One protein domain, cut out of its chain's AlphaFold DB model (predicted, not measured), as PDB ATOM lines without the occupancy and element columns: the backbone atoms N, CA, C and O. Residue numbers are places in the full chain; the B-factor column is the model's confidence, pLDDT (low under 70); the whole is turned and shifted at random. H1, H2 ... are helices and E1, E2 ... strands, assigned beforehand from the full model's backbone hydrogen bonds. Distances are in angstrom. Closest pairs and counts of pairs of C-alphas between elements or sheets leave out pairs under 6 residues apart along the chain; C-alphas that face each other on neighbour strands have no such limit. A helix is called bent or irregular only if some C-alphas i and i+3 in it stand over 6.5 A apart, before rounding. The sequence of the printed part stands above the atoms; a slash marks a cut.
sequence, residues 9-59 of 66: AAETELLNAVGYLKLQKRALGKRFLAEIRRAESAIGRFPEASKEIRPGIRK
ATOM      1  N   ALA A   9     171.848 143.932 124.454       97.94
ATOM      2  CA  ALA A   9     173.189 144.492 124.280       97.94
ATOM      3  C   ALA A   9     174.273 143.682 125.023       97.94
ATOM      4  O   ALA A   9     175.339 143.434 124.468       97.94
ATOM      5  N   ALA A  10     173.986 143.196 126.236       96.81
ATOM      6  CA  ALA A  10     174.931 142.393 127.013       96.81
ATOM      7  C   ALA A  10     175.123 140.986 126.419       96.81
ATOM      8  O   ALA A  10     176.219 140.430 126.478       96.81
ATOM      9  N   GLU A  11     174.078 140.408 125.820       97.00
ATOM     10  CA  GLU A  11     174.198 139.149 125.079       97.00
ATOM     11  C   GLU A  11     175.085 139.323 123.837       97.00
ATOM     12  O   GLU A  11     175.988 138.518 123.598       97.00
ATOM     13  N   THR A  12     174.910 140.425 123.106       98.12
ATOM     14  CA  THR A  12     175.750 140.761 121.945       98.12
ATOM     15  C   THR A  12     177.210 140.989 122.351       98.12
ATOM     16  O   THR A  12     178.119 140.455 121.714       98.12
ATOM     17  N   GLU A  13     177.459 141.715 123.444       98.00
ATOM     18  CA  GLU A  13     178.805 141.896 124.005       98.00
ATOM     19  C   GLU A  13     179.470 140.558 124.354       98.00
ATOM     20  O   GLU A  13     180.632 140.331 124.000       98.00
ATOM     21  N   LEU A  14     178.735 139.645 124.998       96.75
ATOM     22  CA  LEU A  14     179.230 138.311 125.333       96.75
ATOM     23  C   LEU A  14     179.624 137.530 124.073       96.75
ATOM     24  O   LEU A  14     180.719 136.961 124.018       96.75
ATOM     25  N   LEU A  15     178.761 137.510 123.056       97.62
ATOM     26  CA  LEU A  15     179.023 136.809 121.797       97.62
ATOM     27  C   LEU A  15     180.245 137.386 121.070       97.62
ATOM     28  O   LEU A  15     181.116 136.619 120.646       97.62
ATOM     29  N   ASN A  16     180.360 138.714 121.005       98.06
ATOM     30  CA  ASN A  16     181.496 139.405 120.395       98.06
ATOM     31  C   ASN A  16     182.812 139.079 121.111       98.06
ATOM     32  O   ASN A  16     183.796 138.711 120.464       98.06
ATOM     33  N   ALA A  17     182.830 139.132 122.446       96.38
ATOM     34  CA  ALA A  17     184.013 138.801 123.238       96.38
ATOM     35  C   ALA A  17     184.437 137.332 123.054       96.38
ATOM     36  O   ALA A  17     185.623 137.037 122.880       96.38
ATOM     37  N   VAL A  18     183.479 136.398 123.030       96.31
ATOM     38  CA  VAL A  18     183.754 134.979 122.752       96.31
ATOM     39  C   VAL A  18     184.320 134.791 121.347       96.31
ATOM     40  O   VAL A  18     185.281 134.034 121.182       96.31
ATOM     41  N   GLY A  19     183.741 135.456 120.343       96.88
ATOM     42  CA  GLY A  19     184.214 135.427 118.960       96.88
ATOM     43  C   GLY A  19     185.654 135.916 118.849       96.88
ATOM     44  O   GLY A  19     186.521 135.177 118.382       96.88
ATOM     45  N   TYR A  20     185.931 137.103 119.388       96.62
ATOM     46  CA  TYR A  20     187.271 137.685 119.417       96.62
ATOM     47  C   TYR A  20     188.295 136.756 120.089       96.62
ATOM     48  O   TYR A  20     189.342 136.457 119.517       96.62
ATOM     49  N   LEU A  21     187.983 136.220 121.272       95.19
ATOM     50  CA  LEU A  21     188.900 135.336 121.995       95.19
ATOM     51  C   LEU A  21     189.162 134.018 121.258       95.19
ATOM     52  O   LEU A  21     190.278 133.500 121.317       95.19
ATOM     53  N   LYS A  22     188.166 133.470 120.549       95.31
ATOM     54  CA  LYS A  22     188.351 132.275 119.710       95.31
ATOM     55  C   LYS A  22     189.312 132.531 118.552       95.31
ATOM     56  O   LYS A  22     190.108 131.637 118.272       95.31
ATOM     57  N   LEU A  23     189.244 133.712 117.927       95.38
ATOM     58  CA  LEU A  23     190.171 134.117 116.863       95.38
ATOM     59  C   LEU A  23     191.610 134.203 117.377       95.38
ATOM     60  O   LEU A  23     192.527 133.793 116.678       95.38
ATOM     61  N   GLN A  24     191.802 134.671 118.613       93.75
ATOM     62  CA  GLN A  24     193.127 134.708 119.236       93.75
ATOM     63  C   GLN A  24     193.654 133.294 119.514       93.75
ATOM     64  O   GLN A  24     194.737 132.929 119.064       93.75
ATOM     65  N   LYS A  25     192.890 132.481 120.259       92.56
ATOM     66  CA  LYS A  25     193.165 131.053 120.492       92.56
ATOM     67  C   LYS A  25     191.858 130.329 120.795       92.56
ATOM     68  O   LYS A  25     191.154 130.685 121.740       92.56
ATOM     69  N   ARG A  26     191.582 129.213 120.110       85.19
ATOM     70  CA  ARG A  26     190.335 128.430 120.276       85.19
ATOM     71  C   ARG A  26     189.977 128.117 121.740       85.19
ATOM     72  O   ARG A  26     188.800 128.129 122.100       85.19
ATOM     73  N   ALA A  27     190.973 127.861 122.593       92.69
ATOM     74  CA  ALA A  27     190.765 127.561 124.011       92.69
ATOM     75  C   ALA A  27     190.295 128.767 124.852       92.69
ATOM     76  O   ALA A  27     189.595 128.565 125.846       92.69
ATOM     77  N   LEU A  28     190.630 130.005 124.468       93.38
ATOM     78  CA  LEU A  28     190.311 131.204 125.252       93.38
ATOM     79  C   LEU A  28     188.811 131.484 125.289       93.38
ATOM     80  O   LEU A  28     188.276 131.741 126.363       93.38
ATOM     81  N   GLY A  29     188.101 131.333 124.166       94.00
ATOM     82  CA  GLY A  29     186.642 131.478 124.155       94.00
ATOM     83  C   GLY A  29     185.939 130.476 125.080       94.00
ATOM     84  O   GLY A  29     184.978 130.824 125.761       94.00
ATOM     85  N   LYS A  30     186.454 129.238 125.172       94.00
ATOM     86  CA  LYS A  30     185.932 128.222 126.104       94.00
ATOM     87  C   LYS A  30     186.213 128.595 127.564       94.00
ATOM     88  O   LYS A  30     185.322 128.456 128.398       94.00
ATOM     89  N   ARG A  31     187.429 129.064 127.872       95.06
ATOM     90  CA  ARG A  31     187.813 129.512 129.225       95.06
ATOM     91  C   ARG A  31     186.979 130.711 129.677       95.06
ATOM     92  O   ARG A  31     186.480 130.708 130.796       95.06
ATOM     93  N   PHE A  32     186.750 131.671 128.785       95.56
ATOM     94  CA  PHE A  32     185.912 132.833 129.061       95.56
ATOM     95  C   PHE A  32     184.459 132.445 129.353       95.56
ATOM     96  O   PHE A  32     183.919 132.838 130.380       95.56
ATOM     97  N   LEU A  33     183.847 131.593 128.521       95.38
ATOM     98  CA  LEU A  33     182.485 131.101 128.770       95.38
ATOM     99  C   LEU A  33     182.355 130.348 130.100       95.38
ATOM    100  O   LEU A  33     181.328 130.455 130.769       95.38
ATOM    101  N   ALA A  34     183.377 129.587 130.496       95.44
ATOM    102  CA  ALA A  34     183.384 128.916 131.793       95.44
ATOM    103  C   ALA A  34     183.412 129.924 132.957       95.44
ATOM    104  O   ALA A  34     182.695 129.744 133.940       95.44
ATOM    105  N   GLU A  35     184.187 131.001 132.826       96.44
ATOM    106  CA  GLU A  35     184.249 132.071 133.821       96.44
ATOM    107  C   GLU A  35     182.933 132.860 133.915       96.44
ATOM    108  O   GLU A  35     182.479 133.148 135.021       96.44
ATOM    109  N   ILE A  36     182.266 133.126 132.787       95.81
ATOM    110  CA  ILE A  36     180.931 133.743 132.771       95.81
ATOM    111  C   ILE A  36     179.919 132.864 133.508       95.81
ATOM    112  O   ILE A  36     179.242 133.346 134.409       95.81
ATOM    113  N   ARG A  37     179.879 131.554 133.232       95.19
ATOM    114  CA  ARG A  37     178.981 130.619 133.941       95.19
ATOM    115  C   ARG A  37     179.256 130.556 135.444       95.19
ATOM    116  O   ARG A  37     178.327 130.463 136.246       95.19
ATOM    117  N   ARG A  38     180.531 130.618 135.845       94.81
ATOM    118  CA  ARG A  38     180.924 130.702 137.259       94.81
ATOM    119  C   ARG A  38     180.370 131.979 137.900       94.81
ATOM    120  O   ARG A  38     179.836 131.913 139.006       94.81
ATOM    121  N   ALA A  39     180.494 133.116 137.216       94.81
ATOM    122  CA  ALA A  39     179.978 134.398 137.681       94.81
ATOM    123  C   ALA A  39     178.442 134.408 137.760       94.81
ATOM    124  O   ALA A  39     177.902 134.775 138.798       94.81
ATOM    125  N   GLU A  40     177.740 133.926 136.730       95.19
ATOM    126  CA  GLU A  40     176.278 133.769 136.727       95.19
ATOM    127  C   GLU A  40     175.794 132.944 137.920       95.19
ATOM    128  O   GLU A  40     174.840 133.324 138.596       95.19
ATOM    129  N   SER A  41     176.468 131.826 138.211       93.75
ATOM    130  CA  SER A  41     176.126 130.975 139.351       93.75
ATOM    131  C   SER A  41     176.310 131.702 140.686       93.75
ATOM    132  O   SER A  41     175.446 131.600 141.559       93.75
ATOM    133  N   ALA A  42     177.398 132.462 140.840       92.94
ATOM    134  CA  ALA A  42     177.655 133.244 142.046       92.94
ATOM    135  C   ALA A  42     176.630 134.374 142.226       92.94
ATOM    136  O   ALA A  42     176.083 134.522 143.314       92.94
ATOM    137  N   ILE A  43     176.333 135.122 141.159       94.06
ATOM    138  CA  ILE A  43     175.355 136.219 141.164       94.06
ATOM    139  C   ILE A  43     173.951 135.681 141.443       94.06
ATOM    140  O   ILE A  43     173.248 136.228 142.283       94.06
ATOM    141  N   GLY A  44     173.552 134.590 140.788       92.88
ATOM    142  CA  GLY A  44     172.236 133.991 140.992       92.88
ATOM    143  C   GLY A  44     172.036 133.453 142.410       92.88
ATOM    144  O   GLY A  44     170.928 133.508 142.929       92.88
ATOM    145  N   ARG A  45     173.097 132.943 143.053       93.75
ATOM    146  CA  ARG A  45     173.023 132.427 144.428       93.75
ATOM    147  C   ARG A  45     173.144 133.526 145.485       93.75
ATOM    148  O   ARG A  45     172.504 133.424 146.524       93.75
ATOM    149  N   PHE A  46     173.952 134.552 145.227       93.31
ATOM    150  CA  PHE A  46     174.218 135.647 146.160       93.31
ATOM    151  C   PHE A  46     174.174 137.010 145.443       93.31
ATOM    152  O   PHE A  46     175.224 137.623 145.219       93.31
ATOM    153  N   PRO A  47     172.977 137.515 145.087       91.88
ATOM    154  CA  PRO A  47     172.834 138.742 144.294       91.88
ATOM    155  C   PRO A  47     173.490 139.976 144.932       91.88
ATOM    156  O   PRO A  47     173.991 140.859 144.235       91.88
ATOM    157  N   GLU A  48     173.549 140.014 146.264       94.06
ATOM    158  CA  GLU A  48     174.069 141.144 147.039       94.06
ATOM    159  C   GLU A  48     175.572 141.053 147.350       94.06
ATOM    160  O   GLU A  48     176.152 142.010 147.860       94.06
ATOM    161  N   ALA A  49     176.241 139.944 147.009       93.00
ATOM    162  CA  ALA A  49     177.648 139.727 147.363       93.00
ATOM    163  C   ALA A  49     178.616 140.704 146.674       93.00
ATOM    164  O   ALA A  49     179.725 140.940 147.150       93.00
ATOM    165  N   SER A  50     178.224 141.252 145.522       93.88
ATOM    166  CA  SER A  50     179.035 142.234 144.798       93.88
ATOM    167  C   SER A  50     178.719 143.645 145.280       93.88
ATOM    168  O   SER A  50     177.551 143.982 145.473       93.88
ATOM    169  N   LYS A  51     179.751 144.488 145.417       94.06
ATOM    170  CA  LYS A  51     179.592 145.883 145.843       94.06
ATOM    171  C   LYS A  51     178.650 146.635 144.900       94.06
ATOM    172  O   LYS A  51     178.816 146.609 143.676       94.06
ATOM    173  N   GLU A  52     177.684 147.321 145.496       96.81
ATOM    174  CA  GLU A  52     176.813 148.263 144.806       96.81
ATOM    175  C   GLU A  52     177.581 149.546 144.490       96.81
ATOM    176  O   GLU A  52     178.279 150.101 145.341       96.81
ATOM    177  N   ILE A  53     177.513 149.967 143.230       97.50
ATOM    178  CA  ILE A  53     178.210 151.158 142.731       97.50
ATOM    179  C   ILE A  53     177.245 152.310 142.452       97.50
ATOM    180  O   ILE A  53     177.667 153.463 142.430       97.50
ATOM    181  N   ARG A  54     175.965 151.994 142.224       97.06
ATOM    182  CA  ARG A  54     174.823 152.908 142.082       97.06
ATOM    183  C   ARG A  54     173.558 152.150 142.509       97.06
ATOM    184  O   ARG A  54     173.596 150.924 142.435       97.06
ATOM    185  N   PRO A  55     172.456 152.833 142.867       97.06
ATOM    186  CA  PRO A  55     171.201 152.174 143.223       97.06
ATOM    187  C   PRO A  55     170.779 151.116 142.190       97.06
ATOM    188  O   PRO A  55     170.601 151.429 141.013       97.06
ATOM    189  N   GLY A  56     170.685 149.857 142.617       94.75
ATOM    190  CA  GLY A  56     170.322 148.708 141.783       94.75
ATOM    191  C   GLY A  56     171.418 148.205 140.834       94.75
ATOM    192  O   GLY A  56     171.182 147.259 140.084       94.75
ATOM    193  N   ILE A  57     172.621 148.789 140.852       96.12
ATOM    194  CA  ILE A  57     173.731 148.436 139.953       96.12
ATOM    195  C   ILE A  57     174.929 147.946 140.764       96.12
ATOM    196  O   ILE A  57     175.553 148.686 141.532       96.12
ATOM    197  N   ARG A  58     175.314 146.692 140.526       96.56
ATOM    198  CA  ARG A  58     176.446 146.022 141.180       96.56
ATOM    199  C   ARG A  58     177.497 145.611 140.157       96.56
ATOM    200  O   ARG A  58     177.171 145.274 139.021       96.56
ATOM    201  N   LYS A  59     178.768 145.613 140.569       95.12
ATOM    202  CA  LYS A  59     179.893 145.199 139.716       95.12
ATOM    203  C   LYS A  59     180.508 143.893 140.215       95.12
ATOM    204  O   LYS A  59     181.130 143.874 141.274       95.12
TER     205      LYS A  59
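This is residues 9 to 59 of the 66 residues of an uncharacterized protein of Acidobacteria bacterium (UniProt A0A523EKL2). Two helices fold back on each other as a helical hairpin that opens like a V: H1 and H2 meet near the tight turn between them and spread toward their other ends. Beyond the far end of H2 the printed part goes on in a small looped tail, where the short strand E1 folds back as a little antiparallel turn with residues 57 to 58. The printed part has 51 residues, with two named helices and one named strand in the order H1, H2, E1, and the class is mostly helix. The whole is loose, with a radius of gyration of the C-alphas of 13.2 A, and elongated, with spans of 37 by 20 by 14 A; H2 runs along most of its length.

H1, residues 9 to 24, is joined by a tight link of one residue, Lys 25, to H2, residues 26 to 45. The two helices touch, with 13 pairs of C-alphas within 8 A, and the closest are the C-alphas of Val 18 and Gly 29, 4.8 A apart. H1 touches H2 with residues 17 to 22 alone, and H2 touches H1 with residues 28 to 33 alone. They run opposite ways at a shallow tilt of 32 degrees, only just short of steep, and form a helical hairpin. Their centres are 12.6 A apart. In H1 every O i to N i+4 pair is within hydrogen-bond range; in H2 15 of 16 are. A short link of 6 residues leads from H2 to E1, residues 52 to 54. E1 is apart from H1 and from H2, and it pairs with no named strand. Its residues 52 to 54 pair antiparallel with residues 57 to 58, a stretch too short to be named.

H1 begins with C-alpha 9 at (173.189, 144.492, 124.280) and is 22.8 A long from first to last C-alpha. H2, the longest helix with 20 residues, begins with C-alpha 26 at (190.335, 128.430, 120.276) and is 30.0 A long from first to last C-alpha. H2 is neither bent nor irregular, but only just: C-alphas 26 and 29 are 6.2 A apart. E1 is 5.7 A long from first to last C-alpha and ends with C-alpha 54 at (174.823, 152.908, 142.082).

The two C-alphas farthest apart are those of Arg 26 and Pro 55, at 38.2 A. The C-alphas of the first and last printed residues, Ala 9 and Lys 59, are 16.8 A apart. The printed part has no cut, and no link between named elements is long. The mean pLDDT of the printed part is 95.1, and no printed residue is under 70.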